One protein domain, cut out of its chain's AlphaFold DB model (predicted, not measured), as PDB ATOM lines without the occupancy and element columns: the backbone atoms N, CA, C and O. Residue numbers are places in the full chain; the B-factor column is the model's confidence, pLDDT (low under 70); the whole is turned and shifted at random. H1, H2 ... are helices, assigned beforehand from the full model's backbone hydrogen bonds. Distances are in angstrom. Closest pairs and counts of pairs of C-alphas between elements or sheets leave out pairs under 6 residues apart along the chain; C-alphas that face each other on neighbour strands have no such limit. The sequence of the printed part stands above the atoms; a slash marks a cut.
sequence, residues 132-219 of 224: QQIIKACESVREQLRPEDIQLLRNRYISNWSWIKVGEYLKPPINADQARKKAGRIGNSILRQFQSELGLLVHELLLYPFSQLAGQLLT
ATOM      1  N   GLN A 132     -22.819  -3.513  75.251       75.88
ATOM      2  CA  GLN A 132     -23.363  -3.208  73.920       75.88
ATOM      3  C   GLN A 132     -24.285  -1.978  73.898       75.88
ATOM      4  O   GLN A 132     -24.298  -1.244  72.914       75.88
ATOM      5  N   GLN A 133     -25.053  -1.732  74.963       77.75
ATOM      6  CA  GLN A 133     -25.902  -0.539  75.076       77.75
ATOM      7  C   GLN A 133     -25.050   0.716  75.271       77.75
ATOM      8  O   GLN A 133     -25.344   1.755  74.691       77.75
ATOM      9  N   ILE A 134     -23.957   0.592  76.028       74.44
ATOM     10  CA  ILE A 134     -22.971   1.661  76.216       74.44
ATOM     11  C   ILE A 134     -22.331   2.055  74.879       74.44
ATOM     12  O   ILE A 134     -22.301   3.238  74.556       74.44
ATOM     13  N   ILE A 135     -21.882   1.076  74.086       77.69
ATOM     14  CA  ILE A 135     -21.274   1.327  72.771       77.69
ATOM     15  C   ILE A 135     -22.269   2.040  71.848       77.69
ATOM     16  O   ILE A 135     -21.949   3.102  71.320       77.69
ATOM     17  N   LYS A 136     -23.504   1.532  71.741       83.25
ATOM     18  CA  LYS A 136     -24.558   2.151  70.919       83.25
ATOM     19  C   LYS A 136     -24.889   3.576  71.355       83.25
ATOM     20  O   LYS A 136     -25.054   4.454  70.513       83.25
ATOM     21  N   ALA A 137     -24.962   3.824  72.662       83.50
ATOM     22  CA  ALA A 137     -25.192   5.166  73.178       83.50
ATOM     23  C   ALA A 137     -24.013   6.095  72.843       83.50
ATOM     24  O   ALA A 137     -24.233   7.229  72.428       83.50
ATOM     25  N   CYS A 138     -22.767   5.623  72.959       82.31
ATOM     26  CA  CYS A 138     -21.582   6.388  72.560       82.31
ATOM     27  C   CYS A 138     -21.584   6.720  71.060       82.31
ATOM     28  O   CYS A 138     -21.246   7.847  70.701       82.31
ATOM     29  N   GLU A 139     -21.969   5.776  70.199       84.81
ATOM     30  CA  GLU A 139     -22.099   5.978  68.749       84.81
ATOM     31  C   GLU A 139     -23.188   7.009  68.422       84.81
ATOM     32  O   GLU A 139     -22.886   8.013  67.778       84.81
ATOM     33  N   SER A 140     -24.402   6.843  68.961       86.81
ATOM     34  CA  SER A 140     -25.518   7.795  68.787       86.81
ATOM     35  C   SER A 140     -25.138   9.210  69.241       86.81
ATOM     36  O   SER A 140     -25.317  10.192  68.514       86.81
ATOM     37  N   VAL A 141     -24.536   9.335  70.430       86.00
ATOM     38  CA  VAL A 141     -24.054  10.621  70.955       86.00
ATOM     39  C   VAL A 141     -22.995  11.217  70.027       86.00
ATOM     40  O   VAL A 141     -23.036  12.415  69.741       86.00
ATOM     41  N   ARG A 142     -22.050  10.407  69.535       85.94
ATOM     42  CA  ARG A 142     -20.978  10.856  68.638       85.94
ATOM     43  C   ARG A 142     -21.524  11.365  67.304       85.94
ATOM     44  O   ARG A 142     -21.052  12.401  66.849       85.94
ATOM     45  N   GLU A 143     -22.519  10.701  66.720       87.25
ATOM     46  CA  GLU A 143     -23.174  11.126  65.472       87.25
ATOM     47  C   GLU A 143     -23.884  12.481  65.607       87.25
ATOM     48  O   GLU A 143     -23.925  13.270  64.663       87.25
ATOM     49  N   GLN A 144     -24.409  12.785  66.796       87.31
ATOM     50  CA  GLN A 144     -25.090  14.051  67.077       87.31
ATOM     51  C   GLN A 144     -24.125  15.197  67.424       87.31
ATOM     52  O   GLN A 144     -24.517  16.370  67.412       87.31
ATOM     53  N   LEU A 145     -22.870  14.890  67.764       88.69
ATOM     54  CA  LEU A 145     -21.866  15.896  68.088       88.69
ATOM     55  C   LEU A 145     -21.221  16.454  66.824       88.69
ATOM     56  O   LEU A 145     -20.789  15.741  65.923       88.69
ATOM     57  N   ARG A 146     -21.061  17.777  66.795       90.00
ATOM     58  CA  ARG A 146     -20.333  18.428  65.708       90.00
ATOM     59  C   ARG A 146     -18.849  18.042  65.800       90.00
ATOM     60  O   ARG A 146     -18.306  18.044  66.910       90.00
ATOM     61  N   PRO A 147     -18.146  17.809  64.675       88.44
ATOM     62  CA  PRO A 147     -16.727  17.436  64.698       88.44
ATOM     63  C   PRO A 147     -15.848  18.418  65.488       88.44
ATOM     64  O   PRO A 147     -14.944  18.020  66.219       88.44
ATOM     65  N   GLU A 148     -16.164  19.715  65.416       90.50
ATOM     66  CA  GLU A 148     -15.495  20.768  66.193       90.50
ATOM     67  C   GLU A 148     -15.644  20.605  67.715       90.50
ATOM     68  O   GLU A 148     -14.735  20.958  68.468       90.50
ATOM     69  N   ASP A 149     -16.778  20.076  68.174       91.75
ATOM     70  CA  ASP A 149     -17.086  19.894  69.589       91.75
ATOM     71  C   ASP A 149     -16.342  18.663  70.123       91.75
ATOM     72  O   ASP A 149     -15.748  18.724  71.201       91.75
ATOM     73  N   ILE A 150     -16.266  17.591  69.324       88.88
ATOM     74  CA  ILE A 150     -15.439  16.411  69.616       88.88
ATOM     75  C   ILE A 150     -13.963  16.813  69.696       88.88
ATOM     76  O   ILE A 150     -13.286  16.492  70.676       88.88
ATOM     77  N   GLN A 151     -13.463  17.564  68.711       87.94
ATOM     78  CA  GLN A 151     -12.068  18.005  68.683       87.94
ATOM     79  C   GLN A 151     -11.722  18.890  69.887       87.94
ATOM     80  O   GLN A 151     -10.655  18.736  70.485       87.94
ATOM     81  N   LEU A 152     -12.629  19.792  70.281       92.38
ATOM     82  CA  LEU A 152     -12.480  20.619  71.479       92.38
ATOM     83  C   LEU A 152     -12.297  19.746  72.725       92.38
ATOM     84  O   LEU A 152     -11.357  19.959  73.500       92.38
ATOM     85  N   LEU A 153     -13.173  18.753  72.912       89.06
ATOM     86  CA  LEU A 153     -13.111  17.839  74.049       89.06
ATOM     87  C   LEU A 153     -11.843  16.973  74.018       89.06
ATOM     88  O   LEU A 153     -11.184  16.850  75.050       89.06
ATOM     89  N   ARG A 154     -11.437  16.445  72.856       86.56
ATOM     90  CA  ARG A 154     -10.188  15.671  72.705       86.56
ATOM     91  C   ARG A 154      -8.962  16.505  73.055       86.56
ATOM     92  O   ARG A 154      -8.168  16.094  73.902       86.56
ATOM     93  N   ASN A 155      -8.842  17.704  72.485       87.31
ATOM     94  CA  ASN A 155      -7.734  18.614  72.773       87.31
ATOM     95  C   ASN A 155      -7.620  18.891  74.276       87.31
ATOM     96  O   ASN A 155      -6.517  18.902  74.826       87.31
ATOM     97  N   ARG A 156      -8.756  19.078  74.961       88.69
ATOM     98  CA  ARG A 156      -8.752  19.347  76.398       88.69
ATOM     99  C   ARG A 156      -8.471  18.111  77.252       88.69
ATOM    100  O   ARG A 156      -7.648  18.201  78.156       88.69
ATOM    101  N   TYR A 157      -9.199  17.017  77.050       80.88
ATOM    102  CA  TYR A 157      -9.253  15.900  78.000       80.88
ATOM    103  C   TYR A 157      -8.319  14.741  77.647       80.88
ATOM    104  O   TYR A 157      -7.912  14.017  78.551       80.88
ATOM    105  N   ILE A 158      -7.948  14.595  76.373       77.44
ATOM    106  CA  ILE A 158      -7.001  13.574  75.905       77.44
ATOM    107  C   ILE A 158      -5.612  14.194  75.744       77.44
ATOM    108  O   ILE A 158      -4.659  13.760  76.384       77.44
ATOM    109  N   SER A 159      -5.503  15.275  74.968       79.81
ATOM    110  CA  SER A 159      -4.219  15.944  74.703       79.81
ATOM    111  C   SER A 159      -3.771  16.887  75.828       79.81
ATOM    112  O   SER A 159      -2.680  17.452  75.759       79.81
ATOM    113  N   ASN A 160      -4.608  17.080  76.854       79.12
ATOM    114  CA  ASN A 160      -4.357  17.925  78.026       79.12
ATOM    115  C   ASN A 160      -3.949  19.378  77.693       79.12
ATOM    116  O   ASN A 160      -3.152  19.995  78.403       79.12
ATOM    117  N   TRP A 161      -4.473  19.949  76.603       87.00
ATOM    118  CA  TRP A 161      -4.177  21.331  76.221       87.00
ATOM    119  C   TRP A 161      -4.768  22.329  77.218       87.00
ATOM    120  O   TRP A 161      -5.857  22.125  77.766       87.00
ATOM    121  N   SER A 162      -4.071  23.449  77.428       88.31
ATOM    122  CA  SER A 162      -4.604  24.576  78.198       88.31
ATOM    123  C   SER A 162      -5.840  25.164  77.508       88.31
ATOM    124  O   SER A 162      -5.980  25.093  76.289       88.31
ATOM    125  N   TRP A 163      -6.742  25.779  78.275       90.50
ATOM    126  CA  TRP A 163      -7.930  26.425  77.702       90.50
ATOM    127  C   TRP A 163      -7.585  27.561  76.730       90.50
ATOM    128  O   TRP A 163      -8.344  27.795  75.796       90.50
ATOM    129  N   ILE A 164      -6.435  28.216  76.922       89.38
ATOM    130  CA  ILE A 164      -5.889  29.217  75.994       89.38
ATOM    131  C   ILE A 164      -5.603  28.551  74.644       89.38
ATOM    132  O   ILE A 164      -6.204  28.922  73.641       89.38
ATOM    133  N   LYS A 165      -4.799  27.482  74.646       92.38
ATOM    134  CA  LYS A 165      -4.433  26.739  73.435       92.38
ATOM    135  C   LYS A 165      -5.644  26.100  72.743       92.38
ATOM    136  O   LYS A 165      -5.718  26.062  71.520       92.38
ATOM    137  N   VAL A 166      -6.612  25.595  73.515       92.38
ATOM    138  CA  VAL A 166      -7.885  25.092  72.969       92.38
ATOM    139  C   VAL A 166      -8.646  26.215  72.263       92.38
ATOM    140  O   VAL A 166      -9.135  26.003  71.160       92.38
ATOM    141  N   GLY A 167      -8.737  27.394  72.882       91.62
ATOM    142  CA  GLY A 167      -9.413  28.560  72.318       91.62
ATOM    143  C   GLY A 167      -8.785  29.064  71.017       91.62
ATOM    144  O   GLY A 167      -9.510  29.359  70.070       91.62
ATOM    145  N   GLU A 168      -7.452  29.079  70.946       94.69
ATOM    146  CA  GLU A 168      -6.676  29.463  69.756       94.69
ATOM    147  C   GLU A 168      -6.871  28.504  68.574       94.69
ATOM    148  O   GLU A 168      -6.849  28.925  67.421       94.69
ATOM    149  N   TYR A 169      -7.071  27.214  68.851       92.31
ATOM    150  CA  TYR A 169      -7.225  26.185  67.819       92.31
ATOM    151  C   TYR A 169      -8.635  26.129  67.209       92.31
ATOM    152  O   TYR A 169      -8.839  25.532  66.151       92.31
ATOM    153  N   LEU A 170      -9.628  26.725  67.871       91.06
ATOM    154  CA  LEU A 170     -11.000  26.763  67.368       91.06
ATOM    155  C   LEU A 170     -11.142  27.753  66.206       91.06
ATOM    156  O   LEU A 170     -10.399  28.723  66.093       91.06
ATOM    157  N   LYS A 171     -12.119  27.502  65.327       89.44
ATOM    158  CA  LYS A 171     -12.447  28.373  64.190       89.44
ATOM    159  C   LYS A 171     -13.917  28.814  64.284       89.44
ATOM    160  O   LYS A 171     -14.785  27.956  64.139       89.44
ATOM    161  N   PRO A 172     -14.216  30.107  64.522       92.31
ATOM    162  CA  PRO A 172     -13.266  31.179  64.844       92.31
ATOM    163  C   PRO A 172     -12.586  30.968  66.216       92.31
ATOM    164  O   PRO A 172     -13.170  30.295  67.074       92.31
ATOM    165  N   PRO A 173     -11.386  31.545  66.441       93.12
ATOM    166  CA  PRO A 173     -10.733  31.495  67.743       93.12
ATOM    167  C   PRO A 173     -11.595  32.157  68.812       93.12
ATOM    168  O   PRO A 173     -12.243  33.178  68.571       93.12
ATOM    169  N   ILE A 174     -11.584  31.582  70.006       95.25
ATOM    170  CA  ILE A 174     -12.322  32.095  71.162       95.25
ATOM    171  C   ILE A 174     -11.398  32.168  72.372       95.25
ATOM    172  O   ILE A 174     -10.391  31.466  72.442       95.25
ATOM    173  N   ASN A 175     -11.730  33.001  73.356       96.75
ATOM    174  CA  ASN A 175     -10.912  33.084  74.564       96.75
ATOM    175  C   ASN A 175     -11.074  31.835  75.459       96.75
ATOM    176  O   ASN A 175     -12.023  31.057  75.324       96.75
ATOM    177  N   ALA A 176     -10.148  31.652  76.405       88.62
ATOM    178  CA  ALA A 176     -10.114  30.488  77.296       88.62
ATOM    179  C   ALA A 176     -11.423  30.274  78.080       88.62
ATOM    180  O   ALA A 176     -11.867  29.141  78.280       88.62
ATOM    181  N   ASP A 177     -12.068  31.364  78.493       88.88
ATOM    182  CA  ASP A 177     -13.311  31.328  79.261       88.88
ATOM    183  C   ASP A 177     -14.510  30.920  78.390       88.88
ATOM    184  O   ASP A 177     -15.357  30.125  78.806       88.88
ATOM    185  N   GLN A 178     -14.554  31.397  77.146       93.00
ATOM    186  CA  GLN A 178     -15.516  30.966  76.135       93.00
ATOM    187  C   GLN A 178     -15.316  29.489  75.774       93.00
ATOM    188  O   GLN A 178     -16.305  28.761  75.681       93.00
ATOM    189  N   ALA A 179     -14.069  29.024  75.639       90.00
ATOM    190  CA  ALA A 179     -13.756  27.617  75.393       90.00
ATOM    191  C   ALA A 179     -14.230  26.721  76.546       90.00
ATOM    192  O   ALA A 179     -14.909  25.720  76.308       90.00
ATOM    193  N   ARG A 180     -13.980  27.126  77.798       85.44
ATOM    194  CA  ARG A 180     -14.474  26.428  78.996       85.44
ATOM    195  C   ARG A 180     -16.006  26.380  79.038       85.44
ATOM    196  O   ARG A 180     -16.582  25.320  79.277       85.44
ATOM    197  N   LYS A 181     -16.681  27.507  78.777       92.31
ATOM    198  CA  LYS A 181     -18.155  27.574  78.714       92.31
ATOM    199  C   LYS A 181     -18.719  26.724  77.571       92.31
ATOM    200  O   LYS A 181     -19.758  26.089  77.745       92.31
ATOM    201  N   LYS A 182     -18.056  26.687  76.410       93.19
ATOM    202  CA  LYS A 182     -18.424  25.816  75.281       93.19
ATOM    203  C   LYS A 182     -18.289  24.342  75.678       93.19
ATOM    204  O   LYS A 182     -19.274  23.624  75.567       93.19
ATOM    205  N   ALA A 183     -17.158  23.934  76.262       89.38
ATOM    206  CA  ALA A 183     -16.944  22.573  76.764       89.38
ATOM    207  C   ALA A 183     -18.010  22.136  77.779       89.38
ATOM    208  O   ALA A 183     -18.556  21.045  77.662       89.38
ATOM    209  N   GLY A 184     -18.347  22.999  78.744       84.06
ATOM    210  CA  GLY A 184     -19.380  22.703  79.740       84.06
ATOM    211  C   GLY A 184     -20.772  22.514  79.128       84.06
ATOM    212  O   GLY A 184     -21.501  21.611  79.530       84.06
ATOM    213  N   ARG A 185     -21.135  23.320  78.119       89.00
ATOM    214  CA  ARG A 185     -22.400  23.154  77.381       89.00
ATOM    215  C   ARG A 185     -22.438  21.841  76.603       89.00
ATOM    216  O   ARG A 185     -23.441  21.141  76.683       89.00
ATOM    217  N   ILE A 186     -21.346  21.497  75.917       89.31
ATOM    218  CA  ILE A 186     -21.224  20.225  75.193       89.31
ATOM    219  C   ILE A 186     -21.330  19.053  76.179       89.31
ATOM    220  O   ILE A 186     -22.137  18.157  75.968       89.31
ATOM    221  N   GLY A 187     -20.596  19.095  77.295       85.31
ATOM    222  CA  GLY A 187     -20.637  18.053  78.327       85.31
ATOM    223  C   GLY A 187     -22.035  17.843  78.915       85.31
ATOM    224  O   GLY A 187     -22.470  16.707  79.066       85.31
ATOM    225  N   ASN A 188     -22.778  18.923  79.174       82.44
ATOM    226  CA  ASN A 188     -24.172  18.826  79.619       82.44
ATOM    227  C   ASN A 188     -25.099  18.248  78.539       82.44
ATOM    228  O   ASN A 188     -26.038  17.528  78.873       82.44
ATOM    229  N   SER A 189     -24.856  18.562  77.263       88.44
ATOM    230  CA  SER A 189     -25.609  17.987  76.141       88.44
ATOM    231  C   SER A 189     -25.380  16.480  76.044       88.44
ATOM    232  O   SER A 189     -26.344  15.722  76.030       88.44
ATOM    233  N   ILE A 190     -24.113  16.054  76.085       85.75
ATOM    234  CA  ILE A 190     -23.696  14.647  76.094       85.75
ATOM    235  C   ILE A 190     -24.365  13.897  77.246       85.75
ATOM    236  O   ILE A 190     -24.940  12.832  77.053       85.75
ATOM    237  N   LEU A 191     -24.330  14.473  78.449       82.50
ATOM    238  CA  LEU A 191     -24.911  13.859  79.639       82.50
ATOM    239  C   LEU A 191     -26.423  13.640  79.497       82.50
ATOM    240  O   LEU A 191     -26.915  12.584  79.874       82.50
ATOM    241  N   ARG A 192     -27.153  14.606  78.924       84.25
ATOM    242  CA  ARG A 192     -28.596  14.481  78.658       84.25
ATOM    243  C   ARG A 192     -28.907  13.471  77.557       84.25
ATOM    244  O   ARG A 192     -29.899  12.761  77.666       84.25
ATOM    245  N   GLN A 193     -28.074  13.397  76.522       84.56
ATOM    246  CA  GLN A 193     -28.226  12.390  75.472       84.56
ATOM    247  C   GLN A 193     -28.011  10.988  76.048       84.56
ATOM    248  O   GLN A 193     -28.884  10.146  75.895       84.56
ATOM    249  N   PHE A 194     -26.948  10.762  76.828       83.75
ATOM    250  CA  PHE A 194     -26.766   9.493  77.541       83.75
ATOM    251  C   PHE A 194     -27.914   9.182  78.501       83.75
ATOM    252  O   PHE A 194     -28.324   8.031  78.599       83.75
ATOM    253  N   GLN A 195     -28.457  10.195  79.182       83.56
ATOM    254  CA  GLN A 195     -29.633  10.043  80.036       83.56
ATOM    255  C   GLN A 195     -30.827   9.476  79.251       83.56
ATOM    256  O   GLN A 195     -31.489   8.548  79.708       83.56
ATOM    257  N   SER A 196     -31.070  10.022  78.057       86.56
ATOM    258  CA  SER A 196     -32.150   9.597  77.166       86.56
ATOM    259  C   SER A 196     -31.904   8.215  76.557       86.56
ATOM    260  O   SER A 196     -32.828   7.412  76.499       86.56
ATOM    261  N   GLU A 197     -30.677   7.937  76.109       83.75
ATOM    262  CA  GLU A 197     -30.302   6.688  75.428       83.75
ATOM    263  C   GLU A 197     -30.240   5.493  76.389       83.75
ATOM    264  O   GLU A 197     -30.601   4.374  76.031       83.75
ATOM    265  N   LEU A 198     -29.787   5.719  77.625       82.50
ATOM    266  CA  LEU A 198     -29.593   4.660  78.619       82.50
ATOM    267  C   LEU A 198     -30.753   4.542  79.616       82.50
ATOM    268  O   LEU A 198     -30.764   3.609  80.414       82.50
ATOM    269  N   GLY A 199     -31.709   5.478  79.597       81.56
ATOM    270  CA  GLY A 199     -32.831   5.506  80.543       81.56
ATOM    271  C   GLY A 199     -32.404   5.699  82.004       81.56
ATOM    272  O   GLY A 199     -33.142   5.324  82.910       81.56
ATOM    273  N   LEU A 200     -31.213   6.254  82.233       75.31
ATOM    274  CA  LEU A 200     -30.640   6.467  83.561       75.31
ATOM    275  C   LEU A 200     -30.891   7.880  84.067       75.31
ATOM    276  O   LEU A 200     -31.124   8.797  83.294       75.31
ATOM    277  N   LEU A 201     -30.760   8.100  85.366       72.56
ATOM    278  CA  LEU A 201     -30.630   9.423  85.962       72.56
ATOM    279  C   LEU A 201     -29.176   9.907  85.887       72.56
ATOM    280  O   LEU A 201     -28.222   9.133  85.857       72.56
ATOM    281  N   VAL A 202     -28.982  11.228  85.916       66.12
ATOM    282  CA  VAL A 202     -27.647  11.849  85.832       66.12
ATOM    283  C   VAL A 202     -26.670  11.307  86.878       66.12
ATOM    284  O   VAL A 202     -25.507  11.075  86.567       66.12
ATOM    285  N   HIS A 203     -27.122  11.099  88.114       60.31
ATOM    286  CA  HIS A 203     -26.253  10.573  89.165       60.31
ATOM    287  C   HIS A 203     -25.922   9.089  88.956       60.31
ATOM    288  O   HIS A 203     -24.834   8.668  89.324       60.31
ATOM    289  N   GLU A 204     -26.793   8.315  88.307       60.16
ATOM    290  CA  GLU A 204     -26.522   6.919  87.948       60.16
ATOM    291  C   GLU A 204     -25.465   6.834  86.840       60.16
ATOM    292  O   GLU A 204     -24.566   5.998  86.905       60.16
ATOM    293  N   LEU A 205     -25.472   7.780  85.892       63.44
ATOM    294  CA  LEU A 205     -24.407   7.923  84.889       63.44
ATOM    295  C   LEU A 205     -23.036   8.241  85.508       63.44
ATOM    296  O   LEU A 205     -22.008   7.887  84.934       63.44
ATOM    297  N   LEU A 206     -23.009   8.902  86.672       58.47
ATOM    298  CA  LEU A 206     -21.778   9.174  87.426       58.47
ATOM    299  C   LEU A 206     -21.283   7.954  88.222       58.47
ATOM    300  O   LEU A 206     -20.113   7.927  88.606       58.47
ATOM    301  N   LEU A 207     -22.162   6.978  88.488       52.44
ATOM    302  CA  LEU A 207     -21.849   5.740  89.211       52.44
ATOM    303  C   LEU A 207     -21.337   4.631  88.286       52.44
ATOM    304  O   LEU A 207     -20.537   3.804  88.721       52.44
ATOM    305  N   TYR A 208     -21.740   4.634  87.014       59.03
ATOM    306  CA  TYR A 208     -21.033   3.885  85.978       59.03
ATOM    307  C   TYR A 208     -19.631   4.476  85.782       59.03
ATOM    308  O   TYR A 208     -19.427   5.660  86.064       59.03
ATOM    309  N   PRO A 209     -18.635   3.711  85.298       54.47
ATOM    310  CA  PRO A 209     -17.340   4.275  84.960       54.47
ATOM    311  C   PRO A 209     -17.525   5.256  83.797       54.47
ATOM    312  O   PRO A 209     -17.338   4.922  82.634       54.47
ATOM    313  N   PHE A 210     -17.855   6.509  84.111       53.12
ATOM    314  CA  PHE A 210     -17.937   7.623  83.174       53.12
ATOM    315  C   PHE A 210     -16.621   7.770  82.399       53.12
ATOM    316  O   PHE A 210     -16.607   8.222  81.263       53.12
ATOM    317  N   SER A 211     -15.508   7.304  82.974       54.06
ATOM    318  CA  SER A 211     -14.222   7.153  82.293       54.06
ATOM    319  C   SER A 211     -14.238   6.175  81.110       54.06
ATOM    320  O   SER A 211     -13.471   6.379  80.179       54.06
ATOM    321  N   GLN A 212     -15.070   5.127  81.131       60.16
ATOM    322  CA  GLN A 212     -15.268   4.209  80.003       60.16
ATOM    323  C   GLN A 212     -16.164   4.839  78.930       60.16
ATOM    324  O   GLN A 212     -15.780   4.817  77.768       60.16
ATOM    325  N   LEU A 213     -17.277   5.478  79.316       62.22
ATOM    326  CA  LEU A 213     -18.154   6.220  78.392       62.22
ATOM    327  C   LEU A 213     -17.402   7.363  77.693       62.22
ATOM    328  O   LEU A 213     -17.400   7.471  76.472       62.22
ATOM    329  N   ALA A 214     -16.696   8.190  78.464       62.00
ATOM    330  CA  ALA A 214     -15.873   9.277  77.942       62.00
ATOM    331  C   ALA A 214     -14.650   8.763  77.172       62.00
ATOM    332  O   ALA A 214     -14.225   9.409  76.218       62.00
ATOM    333  N   GLY A 215     -14.096   7.614  77.575       62.38
ATOM    334  CA  GLY A 215     -13.050   6.911  76.839       62.38
ATOM    335  C   GLY A 215     -13.535   6.562  75.439       62.38
ATOM    336  O   GLY A 215     -13.041   7.142  74.482       62.38
ATOM    337  N   GLN A 216     -14.575   5.734  75.332       70.31
ATOM    338  CA  GLN A 216     -15.155   5.306  74.055       70.31
ATOM    339  C   GLN A 216     -15.648   6.472  73.192       70.31
ATOM    340  O   GLN A 216     -15.430   6.473  71.984       70.31
ATOM    341  N   LEU A 217     -16.260   7.498  73.796       73.06
ATOM    342  CA  LEU A 217     -16.747   8.667  73.063       73.06
ATOM    343  C   LEU A 217     -15.614   9.523  72.475       73.06
ATOM    344  O   LEU A 217     -15.794  10.129  71.416       73.06
ATOM    345  N   LEU A 218     -14.445   9.587  73.122       70.19
ATOM    346  CA  LEU A 218     -13.359  10.510  72.752       70.19
ATOM    347  C   LEU A 218     -12.130   9.834  72.130       70.19
ATOM    348  O   LEU A 218     -11.313  10.530  71.521       70.19
ATOM    349  N   THR A 219     -11.986   8.514  72.245       66.44
ATOM    350  CA  THR A 219     -11.006   7.745  71.476       66.44
ATOM    351  C   THR A 219     -11.629   7.330  70.152       66.44
ATOM    352  O   THR A 219     -12.637   6.627  70.117       66.44
TER     353      THR A 219
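AT A GLANCE: This is residues 132 to 219 of the 224 residues of an uncharacterized protein of bacterium (UniProt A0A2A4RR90). One long helix, H4, runs nearly the length of the domain, and the three helices before it, H1, H2 and H3, pack on it one after another from its last residues to its first, each crossing it at a large angle. Beyond H4 the chain folds back: H5 packs crosswise on the later part of H4, and H6 packs on H1 and reaches H2 without meeting H4. The 88 printed residues hold six named helices, H1 to H6 in chain order, and no named strand; the class is all helix, with mostly crossed packing. The whole is compact, with a radius of gyration of the C-alphas of 13.3 A, and elongated, spanning 36 by 21 by 20 A.

HOW THE PARTS SIT: H1, residues 132 to 144, touches H4, residues 176 to 198, with residues 190 to 198 of H4 alone; the closest C-alphas, of Ala 137 and Glu 197, are 5.8 A apart, at a steep tilt of 45 degrees, opposite ways. H2, residues 147 to 157, touches residues 183 to 186 of H4 alone, about perpendicular at 74 degrees; the closest C-alphas, of Leu 153 and Ala 183, are 6.7 A apart. H2 and H3, residues 163 to 169, form a helical hairpin at a steep tilt of 36 degrees, only just past shallow; their closest C-alphas, of Asn 155 and Val 166, are 6.5 A apart. H3 touches residues 176 to 180 of H4 alone at 90 degrees, about perpendicular, with the closest C-alphas, of Ile 164 and Ala 176, 4.6 A apart. H4 is the hub, touching four helices, the fourth being H5, residues 202 to 207. H5 touches residues 191 to 195 of H4 alone, about perpendicular at 86 degrees, the closest C-alphas, of Gln 195 and Val 202, being 6.4 A apart. H6, residues 210 to 218, touches H1 at a steep tilt of 48 degrees, the same way; the closest C-alphas, of Cys 138 and Leu 217, are 5.4 A apart. H6 and H2 only just touch, with 3 pairs of C-alphas within 8 A, the closest those of Arg 154 and Leu 218 at 6.1 A. H4 and H6 are apart, and H5 and H6 meet only through their link. In H1, H2, H3, H4, H5 and H6 every O i to N i+4 pair is within hydrogen-bond range.

IN THESE COORDINATES: H1 begins at C-alpha 132, (-23.363, -3.208, 73.920), and is 18.6 A long; H2 measures 15.3 A and H3 9.9 A. H4 runs 32.4 A from C-alpha 176 at (-10.114, 30.488, 77.296) to C-alpha 198. H5 measures 9.1 A, and H6, 11.7 A, ends at C-alpha 218, (-13.359, 10.510, 72.752).

THE WHOLE: The two C-alphas farthest apart, of Gln 132 and Asn 175, are 38.4 A apart. The printed part has no cut and no long link. Mean pLDDT of the printed part is 81.5; residues 202 to 215 and 219 are under 70.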